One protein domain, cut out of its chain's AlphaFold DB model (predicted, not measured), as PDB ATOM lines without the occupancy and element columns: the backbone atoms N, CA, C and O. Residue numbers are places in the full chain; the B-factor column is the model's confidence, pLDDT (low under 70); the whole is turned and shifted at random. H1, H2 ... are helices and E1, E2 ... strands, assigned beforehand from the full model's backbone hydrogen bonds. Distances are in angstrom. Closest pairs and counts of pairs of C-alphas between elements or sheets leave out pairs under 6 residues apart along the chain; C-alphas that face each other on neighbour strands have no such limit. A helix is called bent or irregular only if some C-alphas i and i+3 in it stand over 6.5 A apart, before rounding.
ATOM      1  N   TYR A  38     -26.810  38.101  -7.096       77.00
ATOM      2  CA  TYR A  38     -27.084  39.462  -7.529       77.00
ATOM      3  C   TYR A  38     -28.019  39.481  -8.736       77.00
ATOM      4  O   TYR A  38     -27.871  38.724  -9.691       77.00
ATOM      5  N   ASP A  39     -28.979  40.402  -8.705       72.44
ATOM      6  CA  ASP A  39     -29.922  40.633  -9.800       72.44
ATOM      7  C   ASP A  39     -29.426  41.792 -10.680       72.44
ATOM      8  O   ASP A  39     -29.978  42.893 -10.689       72.44
ATOM      9  N   CYS A  40     -28.279  41.588 -11.335       73.94
ATOM     10  CA  CYS A  40     -27.725  42.561 -12.277       73.94
ATOM     11  C   CYS A  40     -28.177  42.239 -13.706       73.94
ATOM     12  O   CYS A  40     -28.066  41.103 -14.168       73.94
ATOM     13  N   VAL A  41     -28.639  43.270 -14.416       61.28
ATOM     14  CA  VAL A  41     -29.251  43.138 -15.749       61.28
ATOM     15  C   VAL A  41     -28.234  42.722 -16.816       61.28
ATOM     16  O   VAL A  41     -28.527  41.868 -17.652       61.28
ATOM     17  N   ASP A  42     -27.030  43.293 -16.782       65.31
ATOM     18  CA  ASP A  42     -25.995  43.095 -17.796       65.31
ATOM     19  C   ASP A  42     -24.578  43.083 -17.200       65.31
ATOM     20  O   ASP A  42     -24.351  43.343 -16.010       65.31
ATOM     21  N   SER A  43     -23.596  42.767 -18.043       77.25
ATOM     22  CA  SER A  43     -22.183  42.766 -17.666       77.25
ATOM     23  C   SER A  43     -21.688  44.141 -17.175       77.25
ATOM     24  O   SER A  43     -20.806  44.209 -16.310       77.25
ATOM     25  N   ALA A  44     -22.277  45.250 -17.636       74.69
ATOM     26  CA  ALA A  44     -21.924  46.595 -17.181       74.69
ATOM     27  C   ALA A  44     -22.357  46.850 -15.726       74.69
ATOM     28  O   ALA A  44     -21.571  47.386 -14.938       74.69
ATOM     29  N   ALA A  45     -23.559  46.419 -15.341       75.00
ATOM     30  CA  ALA A  45     -24.065  46.503 -13.976       75.00
ATOM     31  C   ALA A  45     -23.189  45.701 -12.998       75.00
ATOM     32  O   ALA A  45     -22.804  46.216 -11.944       75.00
ATOM     33  N   TYR A  46     -22.770  44.492 -13.384       84.25
ATOM     34  CA  TYR A  46     -21.818  43.693 -12.603       84.25
ATOM     35  C   TYR A  46     -20.458  44.384 -12.442       84.25
ATOM     36  O   TYR A  46     -19.882  44.388 -11.353       84.25
ATOM     37  N   ARG A  47     -19.944  45.025 -13.500       84.00
ATOM     38  CA  ARG A  47     -18.691  45.790 -13.430       84.00
ATOM     39  C   ARG A  47     -18.785  46.960 -12.450       84.00
ATOM     40  O   ARG A  47     -17.854  47.171 -11.674       84.00
ATOM     41  N   GLN A  48     -19.897  47.693 -12.454       84.50
ATOM     42  CA  GLN A  48     -20.133  48.777 -11.495       84.50
ATOM     43  C   GLN A  48     -20.232  48.253 -10.058       84.50
ATOM     44  O   GLN A  48     -19.718  48.879  -9.130       84.50
ATOM     45  N   LEU A  49     -20.872  47.099  -9.857       88.56
ATOM     46  CA  LEU A  49     -20.955  46.463  -8.545       88.56
ATOM     47  C   LEU A  49     -19.570  46.036  -8.031       88.56
ATOM     48  O   LEU A  49     -19.237  46.318  -6.880       88.56
ATOM     49  N   LEU A  50     -18.730  45.447  -8.891       93.12
ATOM     50  CA  LEU A  50     -17.334  45.127  -8.559       93.12
ATOM     51  C   LEU A  50     -16.546  46.363  -8.129       93.12
ATOM     52  O   LEU A  50     -15.793  46.312  -7.155       93.12
ATOM     53  N   GLU A  51     -16.715  47.478  -8.837       93.00
ATOM     54  CA  GLU A  51     -16.049  48.735  -8.501       93.00
ATOM     55  C   GLU A  51     -16.483  49.250  -7.124       93.00
ATOM     56  O   GLU A  51     -15.626  49.532  -6.285       93.00
ATOM     57  N   LYS A  52     -17.790  49.237  -6.827       94.75
ATOM     58  CA  LYS A  52     -18.324  49.606  -5.503       94.75
ATOM     59  C   LYS A  52     -17.755  48.739  -4.379       94.75
ATOM     60  O   LYS A  52     -17.375  49.261  -3.331       94.75
ATOM     61  N   ILE A  53     -17.670  47.422  -4.582       94.00
ATOM     62  CA  ILE A  53     -17.102  46.498  -3.586       94.00
ATOM     63  C   ILE A  53     -15.620  46.806  -3.357       94.00
ATOM     64  O   ILE A  53     -15.180  46.900  -2.208       94.00
ATOM     65  N   ARG A  54     -14.851  47.010  -4.432       94.50
ATOM     66  CA  ARG A  54     -13.423  47.351  -4.357       94.50
ATOM     67  C   ARG A  54     -13.187  48.697  -3.687       94.50
ATOM     68  O   ARG A  54     -12.244  48.830  -2.910       94.50
ATOM     69  N   ASP A  55     -14.036  49.683  -3.937       95.25
ATOM     70  CA  ASP A  55     -13.939  50.985  -3.284       95.25
ATOM     71  C   ASP A  55     -14.262  50.895  -1.793       95.25
ATOM     72  O   ASP A  55     -13.485  51.403  -0.982       95.25
ATOM     73  N   ARG A  56     -15.286  50.122  -1.406       96.12
ATOM     74  CA  ARG A  56     -15.556  49.813   0.006       96.12
ATOM     75  C   ARG A  56     -14.355  49.137   0.675       96.12
ATOM     76  O   ARG A  56     -13.979  49.510   1.782       96.12
ATOM     77  N   GLN A  57     -13.699  48.180   0.013       95.19
ATOM     78  CA  GLN A  57     -12.475  47.559   0.541       95.19
ATOM     79  C   GLN A  57     -11.336  48.585   0.715       95.19
ATOM     80  O   GLN A  57     -10.663  48.587   1.750       95.19
ATOM     81  N   LYS A  58     -11.128  49.489  -0.255       94.88
ATOM     82  CA  LYS A  58     -10.134  50.575  -0.141       94.88
ATOM     83  C   LYS A  58     -10.450  51.502   1.033       94.88
ATOM     84  O   LYS A  58      -9.528  51.909   1.736       94.88
ATOM     85  N   GLU A  59     -11.718  51.841   1.246       95.81
ATOM     86  CA  GLU A  59     -12.161  52.647   2.387       95.81
ATOM     87  C   GLU A  59     -11.881  51.942   3.714       95.81
ATOM     88  O   GLU A  59     -11.276  52.545   4.595       95.81
ATOM     89  N   MET A  60     -12.179  50.644   3.832       95.44
ATOM     90  CA  MET A  60     -11.852  49.863   5.034       95.44
ATOM     91  C   MET A  60     -10.354  49.894   5.368       95.44
ATOM     92  O   MET A  60      -9.987  49.944   6.542       95.44
ATOM     93  N   VAL A  61      -9.481  49.883   4.356       94.12
ATOM     94  CA  VAL A  61      -8.030  50.021   4.549       94.12
ATOM     95  C   VAL A  61      -7.654  51.446   4.968       94.12
ATOM     96  O   VAL A  61      -6.874  51.613   5.903       94.12
ATOM     97  N   LYS A  62      -8.212  52.476   4.317       92.50
ATOM     98  CA  LYS A  62      -7.952  53.891   4.649       92.50
ATOM     99  C   LYS A  62      -8.405  54.255   6.064       92.50
ATOM    100  O   LYS A  62      -7.728  55.017   6.743       92.50
ATOM    101  N   GLU A  63      -9.534  53.707   6.500       92.62
ATOM    102  CA  GLU A  63     -10.121  53.947   7.819       92.62
ATOM    103  C   GLU A  63      -9.553  53.025   8.912       92.62
ATOM    104  O   GLU A  63     -10.047  53.047  10.037       92.62
ATOM    105  N   HIS A  64      -8.539  52.205   8.601       89.94
ATOM    106  CA  HIS A  64      -7.952  51.219   9.519       89.94
ATOM    107  C   HIS A  64      -8.977  50.231  10.116       89.94
ATOM    108  O   HIS A  64      -8.805  49.731  11.222       89.94
ATOM    109  N   LYS A  65     -10.045  49.919   9.369       92.50
ATOM    110  CA  LYS A  65     -11.084  48.940   9.738       92.50
ATOM    111  C   LYS A  65     -10.833  47.548   9.157       92.50
ATOM    112  O   LYS A  65     -11.481  46.591   9.563       92.50
ATOM    113  N   ALA A  66      -9.922  47.425   8.192       93.31
ATOM    114  CA  ALA A  66      -9.576  46.140   7.587       93.31
ATOM    115  C   ALA A  66      -8.851  45.202   8.572       93.31
ATOM    116  O   ALA A  66      -9.028  43.985   8.497       93.31
ATOM    117  N   LEU A  67      -8.098  45.766   9.521       94.19
ATOM    118  CA  LEU A  67      -7.381  45.043  10.571       94.19
ATOM    119  C   LEU A  67      -7.912  45.432  11.958       94.19
ATOM    120  O   LEU A  67      -8.356  46.557  12.170       94.19
ATOM    121  N   ARG A  68      -7.818  44.513  12.915       92.12
ATOM    122  CA  ARG A  68      -8.009  44.735  14.348       92.12
ATOM    123  C   ARG A  68      -6.659  44.613  15.045       92.12
ATOM    124  O   ARG A  68      -5.951  43.627  14.849       92.12
ATOM    125  N   ILE A  69      -6.328  45.609  15.863       88.06
ATOM    126  CA  ILE A  69      -5.081  45.676  16.631       88.06
ATOM    127  C   ILE A  69      -5.449  45.653  18.114       88.06
ATOM    128  O   ILE A  69      -6.112  46.570  18.596       88.06
ATOM    129  N   GLU A  70      -5.060  44.597  18.819       79.69
ATOM    130  CA  GLU A  70      -5.387  44.402  20.239       79.69
ATOM    131  C   GLU A  70      -4.291  44.926  21.167       79.69
ATOM    132  O   GLU A  70      -4.580  45.446  22.244       79.69
ATOM    133  N   THR A  71      -3.035  44.850  20.726       68.31
ATOM    134  CA  THR A  71      -1.867  45.222  21.528       68.31
ATOM    135  C   THR A  71      -1.012  46.230  20.771       68.31
ATOM    136  O   THR A  71      -0.602  45.993  19.635       68.31
ATOM    137  N   ALA A  72      -0.713  47.370  21.398       62.84
ATOM    138  CA  ALA A  72       0.245  48.319  20.843       62.84
ATOM    139  C   ALA A  72       1.656  47.723  20.944       62.84
ATOM    140  O   ALA A  72       2.170  47.495  22.039       62.84
ATOM    141  N   PHE A  73       2.275  47.458  19.796       64.00
ATOM    142  CA  PHE A  73       3.624  46.908  19.731       64.00
ATOM    143  C   PHE A  73       4.645  47.930  20.259       64.00
ATOM    144  O   PHE A  73       4.704  49.069  19.788       64.00
ATOM    145  N   SER A  74       5.452  47.525  21.241       59.94
ATOM    146  CA  SER A  74       6.468  48.355  21.899       59.94
ATOM    147  C   SER A  74       7.797  47.600  21.909       59.94
ATOM    148  O   SER A  74       7.850  46.471  22.393       59.94
ATOM    149  N   ILE A  75       8.863  48.232  21.412       59.41
ATOM    150  CA  ILE A  75      10.243  47.745  21.540       59.41
ATOM    151  C   ILE A  75      10.997  48.726  22.444       59.41
ATOM    152  O   ILE A  75      10.937  49.932  22.215       59.41
ATOM    153  N   ASP A  76      11.683  48.207  23.466       54.47
ATOM    154  CA  ASP A  76      12.640  48.931  24.320       54.47
ATOM    155  C   ASP A  76      12.150  50.275  24.896       54.47
ATOM    156  O   ASP A  76      12.898  51.248  24.953       54.47
ATOM    157  N   ASN A  77      10.883  50.357  25.330       55.97
ATOM    158  CA  ASN A  77      10.244  51.583  25.845       55.97
ATOM    159  C   ASN A  77      10.215  52.776  24.857       55.97
ATOM    160  O   ASN A  77       9.776  53.867  25.234       55.97
ATOM    161  N   ASP A  78      10.612  52.589  23.592       61.44
ATOM    162  CA  ASP A  78      10.507  53.604  22.545       61.44
ATOM    163  C   ASP A  78       9.182  53.459  21.782       61.44
ATOM    164  O   ASP A  78       9.023  52.705  20.813       61.44
ATOM    165  N   ASN A  79       8.206  54.258  22.211       63.72
ATOM    166  CA  ASN A  79       6.883  54.348  21.595       63.72
ATOM    167  C   ASN A  79       6.919  54.820  20.130       63.72
ATOM    168  O   ASN A  79       5.938  54.648  19.401       63.72
ATOM    169  N   THR A  80       8.012  55.437  19.679       69.38
ATOM    170  CA  THR A  80       8.142  55.975  18.317       69.38
ATOM    171  C   THR A  80       8.577  54.901  17.321       69.38
ATOM    172  O   THR A  80       8.027  54.830  16.217       69.38
ATOM    173  N   GLY A  81       9.523  54.041  17.713       68.06
ATOM    174  CA  GLY A  81       9.955  52.877  16.935       68.06
ATOM    175  C   GLY A  81       8.852  51.823  16.793       68.06
ATOM    176  O   GLY A  81       8.568  51.381  15.677       68.06
ATOM    177  N   GLY A  82       8.153  51.508  17.890       73.00
ATOM    178  CA  GLY A  82       7.044  50.543  17.904       73.00
ATOM    179  C   GLY A  82       5.910  50.904  16.937       73.00
ATOM    180  O   GLY A  82       5.517  50.086  16.106       73.00
ATOM    181  N   LYS A  83       5.473  52.173  16.929       75.56
ATOM    182  CA  LYS A  83       4.437  52.674  16.001       75.56
ATOM    183  C   LYS A  83       4.822  52.539  14.527       75.56
ATOM    184  O   LYS A  83       3.971  52.230  13.693       75.56
ATOM    185  N   LYS A  84       6.092  52.786  14.183       81.50
ATOM    186  CA  LYS A  84       6.573  52.611  12.802       81.50
ATOM    187  C   LYS A  84       6.510  51.142  12.393       81.50
ATOM    188  O   LYS A  84       6.036  50.848  11.299       81.50
ATOM    189  N   ILE A  85       6.938  50.237  13.271       82.12
ATOM    190  CA  ILE A  85       6.922  48.794  13.008       82.12
ATOM    191  C   ILE A  85       5.486  48.285  12.850       82.12
ATOM    192  O   ILE A  85       5.212  47.617  11.856       82.12
ATOM    193  N   SER A  86       4.550  48.680  13.722       82.38
ATOM    194  CA  SER A  86       3.125  48.341  13.571       82.38
ATOM    195  C   SER A  86       2.580  48.750  12.205       82.38
ATOM    196  O   SER A  86       2.026  47.920  11.493       82.38
ATOM    197  N   LYS A  87       2.845  49.987  11.765       85.06
ATOM    198  CA  LYS A  87       2.398  50.473  10.450       85.06
ATOM    199  C   LYS A  87       2.997  49.675   9.284       85.06
ATOM    200  O   LYS A  87       2.342  49.475   8.259       85.06
ATOM    201  N   HIS A  88       4.251  49.234   9.405       88.81
ATOM    202  CA  HIS A  88       4.881  48.376   8.400       88.81
ATOM    203  C   HIS A  88       4.264  46.975   8.371       88.81
ATOM    204  O   HIS A  88       4.037  46.451   7.280       88.81
ATOM    205  N   LEU A  89       3.952  46.405   9.536       87.88
ATOM    206  CA  LEU A  89       3.298  45.104   9.659       87.88
ATOM    207  C   LEU A  89       1.865  45.136   9.128       87.88
ATOM    208  O   LEU A  89       1.522  44.290   8.311       87.88
ATOM    209  N   GLU A  90       1.069  46.154   9.472       90.31
ATOM    210  CA  GLU A  90      -0.274  46.363   8.906       90.31
ATOM    211  C   GLU A  90      -0.235  46.336   7.371       90.31
ATOM    212  O   GLU A  90      -0.982  45.606   6.715       90.31
ATOM    213  N   LYS A  91       0.698  47.096   6.783       92.12
ATOM    214  CA  LYS A  91       0.870  47.165   5.330       92.12
ATOM    215  C   LYS A  91       1.318  45.832   4.731       92.12
ATOM    216  O   LYS A  91       0.917  45.514   3.611       92.12
ATOM    217  N   LEU A  92       2.171  45.083   5.428       93.38
ATOM    218  CA  LEU A  92       2.660  43.783   4.975       93.38
ATOM    219  C   LEU A  92       1.537  42.741   4.969       93.38
ATOM    220  O   LEU A  92       1.351  42.079   3.953       93.38
ATOM    221  N   ILE A  93       0.765  42.659   6.055       93.62
ATOM    222  CA  ILE A  93      -0.351  41.719   6.218       93.62
ATOM    223  C   ILE A  93      -1.413  41.971   5.151       93.62
ATOM    224  O   ILE A  93      -1.790  41.055   4.424       93.62
ATOM    225  N   LEU A  94      -1.840  43.229   4.987       94.88
ATOM    226  CA  LEU A  94      -2.830  43.588   3.969       94.88
ATOM    227  C   LEU A  94      -2.334  43.293   2.555       94.88
ATOM    228  O   LEU A  94      -3.106  42.834   1.719       94.88
ATOM    229  N   ARG A  95      -1.048  43.533   2.271       95.31
ATOM    230  CA  ARG A  95      -0.469  43.214   0.963       95.31
ATOM    231  C   ARG A  95      -0.436  41.709   0.712       95.31
ATOM    232  O   ARG A  95      -0.742  41.303  -0.403       95.31
ATOM    233  N   ALA A  96      -0.060  40.913   1.712       95.25
ATOM    234  CA  ALA A  96      -0.027  39.460   1.602       95.25
ATOM    235  C   ALA A  96      -1.432  38.907   1.330       95.25
ATOM    236  O   ALA A  96      -1.637  38.233   0.324       95.25
ATOM    237  N   PHE A  97      -2.410  39.294   2.153       96.69
ATOM    238  CA  PHE A  97      -3.785  38.822   2.009       96.69
ATOM    239  C   PHE A  97      -4.428  39.269   0.691       96.69
ATOM    240  O   PHE A  97      -4.998  38.447  -0.024       96.69
ATOM    241  N   ASN A  98      -4.303  40.552   0.328       95.62
ATOM    242  CA  ASN A  98      -4.856  41.055  -0.931       95.62
ATOM    243  C   ASN A  98      -4.191  40.392  -2.138       95.62
ATOM    244  O   ASN A  98      -4.888  40.006  -3.064       95.62
ATOM    245  N   GLY A  99      -2.867  40.214  -2.113       94.38
ATOM    246  CA  GLY A  99      -2.154  39.553  -3.205       94.38
ATOM    247  C   GLY A  99      -2.635  38.121  -3.438       94.38
ATOM    248  O   GLY A  99      -2.792  37.711  -4.585       94.38
ATOM    249  N   GLU A 100      -2.917  37.377  -2.368       93.12
ATOM    250  CA  GLU A 100      -3.457  36.021  -2.473       93.12
ATOM    251  C   GLU A 100      -4.919  36.005  -2.938       93.12
ATOM    252  O   GLU A 100      -5.282  35.204  -3.802       93.12
ATOM    253  N   CYS A 101      -5.749  36.925  -2.439       94.38
ATOM    254  CA  CYS A 101      -7.131  37.067  -2.895       94.38
ATOM    255  C   CYS A 101      -7.196  37.431  -4.381       94.38
ATOM    256  O   CYS A 101      -7.835  36.729  -5.153       94.38
ATOM    257  N   ASP A 102      -6.501  38.482  -4.807       92.12
ATOM    258  CA  ASP A 102      -6.584  38.991  -6.176       92.12
ATOM    259  C   ASP A 102      -6.080  37.930  -7.178       92.12
ATOM    260  O   ASP A 102      -6.746  37.625  -8.165       92.12
ATOM    261  N   ALA A 103      -4.967  37.253  -6.864       90.56
ATOM    262  CA  ALA A 103      -4.411  36.191  -7.709       90.56
ATOM    263  C   ALA A 103      -5.313  34.949  -7.838       90.56
ATOM    264  O   ALA A 103      -5.142  34.149  -8.769       90.56
ATOM    265  N   THR A 104      -6.222  34.742  -6.883       90.81
ATOM    266  CA  THR A 104      -7.130  33.592  -6.860       90.81
ATOM    267  C   THR A 104      -8.493  33.942  -7.446       90.81
ATOM    268  O   THR A 104      -8.977  33.176  -8.279       90.81
ATOM    269  N   ILE A 105      -9.050  35.109  -7.111       91.50
ATOM    270  CA  ILE A 105     -10.312  35.641  -7.653       91.50
ATOM    271  C   ILE A 105     -10.243  35.784  -9.177       91.50
ATOM    272  O   ILE A 105     -11.190  35.406  -9.862       91.50
ATOM    273  N   ASP A 106      -9.111  36.233  -9.732       86.88
ATOM    274  CA  ASP A 106      -8.934  36.383 -11.187       86.88
ATOM    275  C   ASP A 106      -9.096  35.065 -11.972       86.88
ATOM    276  O   ASP A 106      -9.319  35.078 -13.183       86.88
ATOM    277  N   LYS A 107      -8.982  33.911 -11.302       84.62
ATOM    278  CA  LYS A 107      -9.041  32.573 -11.915       84.62
ATOM    279  C   LYS A 107     -10.343  31.831 -11.616       84.62
ATOM    280  O   LYS A 107     -10.398  30.610 -11.803       84.62
ATOM    281  N   VAL A 108     -11.358  32.533 -11.112       87.50
ATOM    282  CA  VAL A 108     -12.634  31.911 -10.762       87.50
ATOM    283  C   VAL A 108     -13.345  31.360 -11.993       87.50
ATOM    284  O   VAL A 108     -13.389  31.983 -13.045       87.50
ATOM    285  N   THR A 109     -13.883  30.157 -11.851       79.56
ATOM    286  CA  THR A 109     -14.695  29.437 -12.826       79.56
ATOM    287  C   THR A 109     -15.825  28.727 -12.095       79.56
ATOM    288  O   THR A 109     -15.758  28.501 -10.888       79.56
ATOM    289  N   PHE A 110     -16.835  28.280 -12.849       74.31
ATOM    290  CA  PHE A 110     -17.948  27.478 -12.319       74.31
ATOM    291  C   PHE A 110     -17.459  26.314 -11.443       74.31
ATOM    292  O   PHE A 110     -17.965  26.064 -10.358       74.31
ATOM    293  N   SER A 111     -16.424  25.617 -11.910       73.75
ATOM    294  CA  SER A 111     -15.906  24.401 -11.284       73.75
ATOM    295  C   SER A 111     -15.049  24.620 -10.037       73.75
ATOM    296  O   SER A 111     -14.675  23.637  -9.402       73.75
ATOM    297  N   ASN A 112     -14.652  25.857  -9.719       82.38
ATOM    298  CA  ASN A 112     -13.664  26.111  -8.669       82.38
ATOM    299  C   ASN A 112     -14.072  27.195  -7.663       82.38
ATOM    300  O   ASN A 112     -13.240  27.545  -6.824       82.38
ATOM    301  N   LEU A 113     -15.314  27.694  -7.720       83.94
ATOM    302  CA  LEU A 113     -15.814  28.734  -6.819       83.94
ATOM    303  C   LEU A 113     -15.591  28.348  -5.348       83.94
ATOM    304  O   LEU A 113     -14.892  29.063  -4.632       83.94
ATOM    305  N   ASP A 114     -16.052  27.167  -4.933       84.62
ATOM    306  CA  ASP A 114     -15.895  26.680  -3.553       84.62
ATOM    307  C   ASP A 114     -14.427  26.478  -3.166       84.62
ATOM    308  O   ASP A 114     -14.001  26.803  -2.057       84.62
ATOM    309  N   ALA A 115     -13.617  25.984  -4.107       87.81
ATOM    310  CA  ALA A 115     -12.191  25.776  -3.885       87.81
ATOM    311  C   ALA A 115     -11.441  27.104  -3.680       87.81
ATOM    312  O   ALA A 115     -10.515  27.172  -2.868       87.81
ATOM    313  N   ILE A 116     -11.826  28.165  -4.396       90.44
ATOM    314  CA  ILE A 116     -11.255  29.506  -4.221       90.44
ATOM    315  C   ILE A 116     -11.765  30.140  -2.926       90.44
ATOM    316  O   ILE A 116     -10.948  30.674  -2.177       90.44
ATOM    317  N   THR A 117     -13.053  30.012  -2.600       92.50
ATOM    318  CA  THR A 117     -13.621  30.449  -1.312       92.50
ATOM    319  C   THR A 117     -12.867  29.829  -0.135       92.50
ATOM    320  O   THR A 117     -12.441  30.537   0.785       92.50
ATOM    321  N   ALA A 118     -12.620  28.517  -0.185       92.44
ATOM    322  CA  ALA A 118     -11.846  27.806   0.827       92.44
ATOM    323  C   ALA A 118     -10.396  28.309   0.904       92.44
ATOM    324  O   ALA A 118      -9.858  28.470   1.998       92.44
ATOM    325  N   ARG A 119      -9.767  28.612  -0.239       93.69
ATOM    326  CA  ARG A 119      -8.400  29.152  -0.285       93.69
ATOM    327  C   ARG A 119      -8.306  30.547   0.336       93.69
ATOM    328  O   ARG A 119      -7.421  30.763   1.154       93.69
ATOM    329  N   ILE A 120      -9.227  31.457   0.012       95.56
ATOM    330  CA  ILE A 120      -9.282  32.804   0.612       95.56
ATOM    331  C   ILE A 120      -9.500  32.703   2.127       95.56
ATOM    332  O   ILE A 120      -8.826  33.374   2.909       95.56
ATOM    333  N   THR A 121     -10.408  31.822   2.552       95.69
ATOM    334  CA  THR A 121     -10.692  31.590   3.976       95.69
ATOM    335  C   THR A 121      -9.474  31.033   4.707       95.69
ATOM    336  O   THR A 121      -9.161  31.475   5.812       95.69
ATOM    337  N   LYS A 122      -8.746  30.104   4.082       95.44
ATOM    338  CA  LYS A 122      -7.512  29.551   4.636       95.44
ATOM    339  C   LYS A 122      -6.408  30.605   4.739       95.44
ATOM    340  O   LYS A 122      -5.811  30.733   5.797       95.44
ATOM    341  N   ALA A 123      -6.193  31.414   3.701       96.00
ATOM    342  CA  ALA A 123      -5.225  32.512   3.731       96.00
ATOM    343  C   ALA A 123      -5.503  33.496   4.880       96.00
ATOM    344  O   ALA A 123      -4.590  33.941   5.574       96.00
ATOM    345  N   TYR A 124      -6.782  33.799   5.121       97.06
ATOM    346  CA  TYR A 124      -7.214  34.601   6.262       97.06
ATOM    347  C   TYR A 124      -6.871  33.943   7.608       97.06
ATOM    348  O   TYR A 124      -6.362  34.619   8.503       97.06
ATOM    349  N   GLN A 125      -7.136  32.641   7.756       96.81
ATOM    350  CA  GLN A 125      -6.828  31.883   8.974       96.81
ATOM    351  C   GLN A 125      -5.317  31.832   9.233       96.81
ATOM    352  O   GLN A 125      -4.880  32.238  10.309       96.81
ATOM    353  N   ASP A 126      -4.536  31.427   8.229       95.94
ATOM    354  CA  ASP A 126      -3.082  31.272   8.317       95.94
ATOM    355  C   ASP A 126      -2.405  32.614   8.667       95.94
ATOM    356  O   ASP A 126      -1.554  32.683   9.556       95.94
ATOM    357  N   LEU A 127      -2.811  33.722   8.029       94.88
ATOM    358  CA  LEU A 127      -2.259  35.048   8.335       94.88
ATOM    359  C   LEU A 127      -2.636  35.533   9.737       94.88
ATOM    360  O   LEU A 127      -1.799  36.132  10.412       94.88
ATOM    361  N   ASN A 128      -3.864  35.278  10.194       95.00
ATOM    362  CA  ASN A 128      -4.284  35.647  11.545       95.00
ATOM    363  C   ASN A 128      -3.546  34.843  12.619       95.00
ATOM    364  O   ASN A 128      -3.171  35.415  13.642       95.00
ATOM    365  N   GLU A 129      -3.295  33.556  12.382       94.75
ATOM    366  CA  GLU A 129      -2.489  32.717  13.270       94.75
ATOM    367  C   GLU A 129      -1.044  33.234  13.353       94.75
ATOM    368  O   GLU A 129      -0.530  33.470  14.447       94.75
ATOM    369  N   LEU A 130      -0.416  33.524  12.207       92.44
ATOM    370  CA  LEU A 130       0.947  34.069  12.150       92.44
ATOM    371  C   LEU A 130       1.085  35.438  12.834       92.44
ATOM    372  O   LEU A 130       2.147  35.761  13.369       92.44
ATOM    373  N   CYS A 131       0.029  36.253  12.817       89.69
ATOM    374  CA  CYS A 131       0.044  37.603  13.382       89.69
ATOM    375  C   CYS A 131      -0.428  37.668  14.842       89.69
ATOM    376  O   CYS A 131      -0.299  38.723  15.474       89.69
ATOM    377  N   GLN A 132      -0.895  36.549  15.409       88.69
ATOM    378  CA  GLN A 132      -1.361  36.460  16.793       88.69
ATOM    379  C   GLN A 132      -0.325  36.962  17.822       88.69
ATOM    380  O   GLN A 132      -0.712  37.756  18.683       88.69
ATOM    381  N   PRO A 133       0.986  36.632  17.734       85.62
ATOM    382  CA  PRO A 133       1.982  37.122  18.696       85.62
ATOM    383  C   PRO A 133       2.160  38.644  18.685       85.62
ATOM    384  O   PRO A 133       2.611  39.225  19.669       85.62
ATOM    385  N   VAL A 134       1.819  39.294  17.569       82.94
ATOM    386  CA  VAL A 134       1.946  40.745  17.388       82.94
ATOM    387  C   VAL A 134       0.610  41.468  17.623       82.94
ATOM    388  O   VAL A 134       0.553  42.694  17.569       82.94
ATOM    389  N   GLY A 135      -0.465  40.731  17.929       87.19
ATOM    390  CA  GLY A 135      -1.770  41.296  18.277       87.19
ATOM    391  C   GLY A 135      -2.486  41.986  17.113       87.19
ATOM    392  O   GLY A 135      -3.307  42.870  17.353       87.19
ATOM    393  N   ILE A 136      -2.168  41.620  15.867       90.69
ATOM    394  CA  ILE A 136      -2.820  42.143  14.659       90.69
ATOM    395  C   ILE A 136      -3.603  41.006  14.003       90.69
ATOM    396  O   ILE A 136      -3.080  39.912  13.826       90.69
ATOM    397  N   SER A 137      -4.844  41.268  13.610       93.94
ATOM    398  CA  SER A 137      -5.676  40.317  12.869       93.94
ATOM    399  C   SER A 137      -6.449  41.021  11.763       93.94
ATOM    400  O   SER A 137      -6.814  42.186  11.882       93.94
ATOM    401  N   ILE A 138      -6.706  40.324  10.668       96.62
ATOM    402  CA  ILE A 138      -7.638  40.739   9.628       96.62
ATOM    403  C   ILE A 138      -9.053  40.605  10.188       96.62
ATOM    404  O   ILE A 138      -9.383  39.628  10.857       96.62
ATOM    405  N   THR A 139      -9.905  41.593   9.926       96.81
ATOM    406  CA  THR A 139     -11.291  41.554  10.398       96.81
ATOM    407  C   THR A 139     -12.151  40.618   9.555       96.81
ATOM    408  O   THR A 139     -12.003  40.535   8.333       96.81
ATOM    409  N   GLN A 140     -13.142  39.986  10.189       95.56
ATOM    410  CA  GLN A 140     -14.131  39.163   9.487       95.56
ATOM    411  C   GLN A 140     -14.896  39.959   8.417       95.56
ATOM    412  O   GLN A 140     -15.213  39.433   7.355       95.56
ATOM    413  N   ALA A 141     -15.166  41.243   8.671       95.81
ATOM    414  CA  ALA A 141     -15.826  42.117   7.705       95.81
ATOM    415  C   ALA A 141     -15.004  42.277   6.414       95.81
ATOM    416  O   ALA A 141     -15.574  42.314   5.326       95.81
ATOM    417  N   TYR A 142     -13.672  42.328   6.525       96.62
ATOM    418  CA  TYR A 142     -12.787  42.425   5.368       96.62
ATOM    419  C   TYR A 142     -12.712  41.109   4.583       96.62
ATOM    420  O   TYR A 142     -12.774  41.133   3.355       96.62
ATOM    421  N   LEU A 143     -12.672  39.961   5.276       96.38
ATOM    422  CA  LEU A 143     -12.805  38.645   4.640       96.38
ATOM    423  C   LEU A 143     -14.124  38.546   3.860       96.38
ATOM    424  O   LEU A 143     -14.114  38.219   2.676       96.38
ATOM    425  N   ASN A 144     -15.248  38.897   4.488       95.12
ATOM    426  CA  ASN A 144     -16.558  38.855   3.839       95.12
ATOM    427  C   ASN A 144     -16.601  39.754   2.593       95.12
ATOM    428  O   ASN A 144     -17.140  39.344   1.574       95.12
ATOM    429  N   ALA A 145     -15.980  40.939   2.636       95.06
ATOM    430  CA  ALA A 145     -15.895  41.825   1.476       95.06
ATOM    431  C   ALA A 145     -15.069  41.240   0.312       95.06
ATOM    432  O   ALA A 145     -15.343  41.577  -0.841       95.06
ATOM    433  N   LYS A 146     -14.078  40.382   0.593       96.25
ATOM    434  CA  LYS A 146     -13.305  39.650  -0.424       96.25
ATOM    435  C   LYS A 146     -14.060  38.448  -0.990       96.25
ATOM    436  O   LYS A 146     -13.992  38.206  -2.190       96.25
ATOM    437  N   ILE A 147     -14.825  37.743  -0.160       93.88
ATOM    438  CA  ILE A 147     -15.736  36.690  -0.630       93.88
ATOM    439  C   ILE A 147     -16.857  37.286  -1.493       93.88
ATOM    440  O   ILE A 147     -17.182  36.742  -2.542       93.88
ATOM    441  N   GLU A 148     -17.386  38.452  -1.123       94.00
ATOM    442  CA  GLU A 148     -18.354  39.187  -1.943       94.00
ATOM    443  C   GLU A 148     -17.779  39.529  -3.329       94.00
ATOM    444  O   GLU A 148     -18.414  39.286  -4.352       94.00
ATOM    445  N   GLU A 149     -16.536  40.024  -3.377       94.75
ATOM    446  CA  GLU A 149     -15.826  40.290  -4.634       94.75
ATOM    447  C   GLU A 149     -15.688  39.030  -5.504       94.75
ATOM    448  O   GLU A 149     -15.911  39.101  -6.712       94.75
ATOM    449  N   LEU A 150     -15.363  37.880  -4.900       93.56
ATOM    450  CA  LEU A 150     -15.269  36.597  -5.600       93.56
ATOM    451  C   LEU A 150     -16.590  36.224  -6.288       93.56
ATOM    452  O   LEU A 150     -16.585  35.897  -7.476       93.56
ATOM    453  N   HIS A 151     -17.707  36.289  -5.561       90.38
ATOM    454  CA  HIS A 151     -19.021  35.923  -6.095       90.38
ATOM    455  C   HIS A 151     -19.460  36.845  -7.233       90.38
ATOM    456  O   HIS A 151     -19.875  36.363  -8.288       90.38
ATOM    457  N   VAL A 152     -19.298  38.162  -7.072       91.31
ATOM    458  CA  VAL A 152     -19.626  39.113  -8.143       91.31
ATOM    459  C   VAL A 152     -18.711  38.913  -9.355       91.31
ATOM    460  O   VAL A 152     -19.175  38.994 -10.490       91.31
ATOM    461  N   CYS A 153     -17.423  38.613  -9.152       91.12
ATOM    462  CA  CYS A 153     -16.491  38.335 -10.251       91.12
ATOM    463  C   CYS A 153     -16.925  37.099 -11.047       91.12
ATOM    464  O   CYS A 153     -16.917  37.104 -12.278       91.12
ATOM    465  N   TYR A 154     -17.350  36.054 -10.345       89.06
ATOM    466  CA  TYR A 154     -17.858  34.841 -10.960       89.06
ATOM    467  C   TYR A 154     -19.142  35.085 -11.772       89.06
ATOM    468  O   TYR A 154     -19.206  34.709 -12.947       89.06
ATOM    469  N   GLU A 155     -20.132  35.769 -11.196       87.19
ATOM    470  CA  GLU A 155     -21.384  36.095 -11.895       87.19
ATOM    471  C   GLU A 155     -21.156  37.020 -13.095       87.19
ATOM    472  O   GLU A 155     -21.731  36.808 -14.163       87.19
ATOM    473  N   TYR A 156     -20.226  37.971 -12.977       88.44
ATOM    474  CA  TYR A 156     -19.788  38.808 -14.091       88.44
ATOM    475  C   TYR A 156     -19.229  37.977 -15.255       88.44
ATOM    476  O   TYR A 156     -19.602  38.192 -16.411       88.44
ATOM    477  N   GLN A 157     -18.361  36.998 -14.975       85.12
ATOM    478  CA  GLN A 157     -17.812  36.118 -16.012       85.12
ATOM    479  C   GLN A 157     -18.885  35.237 -16.659       85.12
ATOM    480  O   GLN A 157     -18.848  35.016 -17.874       85.12
ATOM    481  N   MET A 158     -19.847  34.748 -15.871       81.81
ATOM    482  CA  MET A 158     -20.994  33.999 -16.391       81.81
ATOM    483  C   MET A 158     -21.818  34.865 -17.345       81.81
ATOM    484  O   MET A 158     -22.093  34.432 -18.466       81.81
ATOM    485  N   LYS A 159     -22.121  36.108 -16.950       81.44
ATOM    486  CA  LYS A 159     -22.895  37.042 -17.771       81.44
ATOM    487  C   LYS A 159     -22.183  37.399 -19.075       81.44
ATOM    488  O   LYS A 159     -22.782  37.353 -20.144       81.44
ATOM    489  N   LEU A 160     -20.875  37.646 -19.015       77.75
ATOM    490  CA  LEU A 160     -20.065  37.919 -20.203       77.75
ATOM    491  C   LEU A 160     -20.053  36.733 -21.182       77.75
ATOM    492  O   LEU A 160     -20.025  36.912 -22.402       77.75
ATOM    493  N   LYS A 161     -20.059  35.502 -20.658       76.75
ATOM    494  CA  LYS A 161     -20.130  34.292 -21.478       76.75
ATOM    495  C   LYS A 161     -21.501  34.142 -22.141       76.75
ATOM    496  O   LYS A 161     -21.542  33.854 -23.334       76.75
ATOM    497  N   GLU A 162     -22.583  34.369 -21.396       73.88
ATOM    498  CA  GLU A 162     -23.960  34.363 -21.908       73.88
ATOM    499  C   GLU A 162     -24.127  35.364 -23.061       73.88
ATOM    500  O   GLU A 162     -24.479  34.970 -24.175       73.88
ATOM    501  N   GLU A 163     -23.754  36.629 -22.838       73.19
ATOM    502  CA  GLU A 163     -23.820  37.695 -23.847       73.19
ATOM    503  C   GLU A 163     -23.009  37.331 -25.104       73.19
ATOM    504  O   GLU A 163     -23.446  37.535 -26.241       73.19
ATOM    505  N   ARG A 164     -21.828  36.723 -24.931       71.00
ATOM    506  CA  ARG A 164     -20.977  36.286 -26.047       71.00
ATOM    507  C   ARG A 164     -21.584  35.126 -26.839       71.00
ATOM    508  O   ARG A 164     -21.417  35.076 -28.063       71.00
ATOM    509  N   GLU A 165     -22.234  34.177 -26.173       68.94
ATOM    510  CA  GLU A 165     -22.927  33.059 -26.821       68.94
ATOM    511  C   GLU A 165     -24.164  33.538 -27.586       68.94
ATOM    512  O   GLU A 165     -24.379  33.114 -28.723       68.94
TER     513      GLU A 165
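Overview. This is residues 38 to 165 of the 379 residues of the protein "DUF4041 domain-containing protein" of Lentisphaerae bacterium (UniProt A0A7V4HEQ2). A short antiparallel ribbon, E1 and E2, sits among four long helices lengthwise in a rod: H2, H3 and H4 make an up-and-down bundle, each running against the one before, and H1 packs on H4. The printed part has 128 residues, with H1 E1 H2 H3 E2 H4 in order, mostly helix. It is loose, radius of gyration of the C-alphas 17.4 A, spanning 65 by 25 by 18 A.

Along the chain. E1 is residues 67 to 69, E2 136 to 138. H2, 79 to 105, measures 38.7 A; H3, 110 to 134, 38.1 A, is irregular, C-alphas 111 and 114 being 8.1 A apart. H1, 43 to 62, 28.7 A, begins at C-alpha (-22.183, 42.766, -17.666); H4, 140 to 165, 37.9 A, ends at (-22.927, 33.059, -26.821).

Arrangement. Between E1 and E2, N 68 and O 137 are within hydrogen-bond range, 2.7 A. H2 and H3, a hairpin, touch through residues 93 to 105 and 116 to 127, closest C-alphas Cys 101 and Ile 120, 5.9 A. H4 touches H1, closest C-alphas Tyr 156 and Tyr 46, 5.5 A, opposite ways. Every O i to N i+4 pair is within range in H1 and H4, 22 of 23 in H2, 17 of 21 in H3.

Size, cuts and confidence. The printed part has no cut and no long link; pLDDT is under 70 at 41 to 42, 71 to 81 and 165.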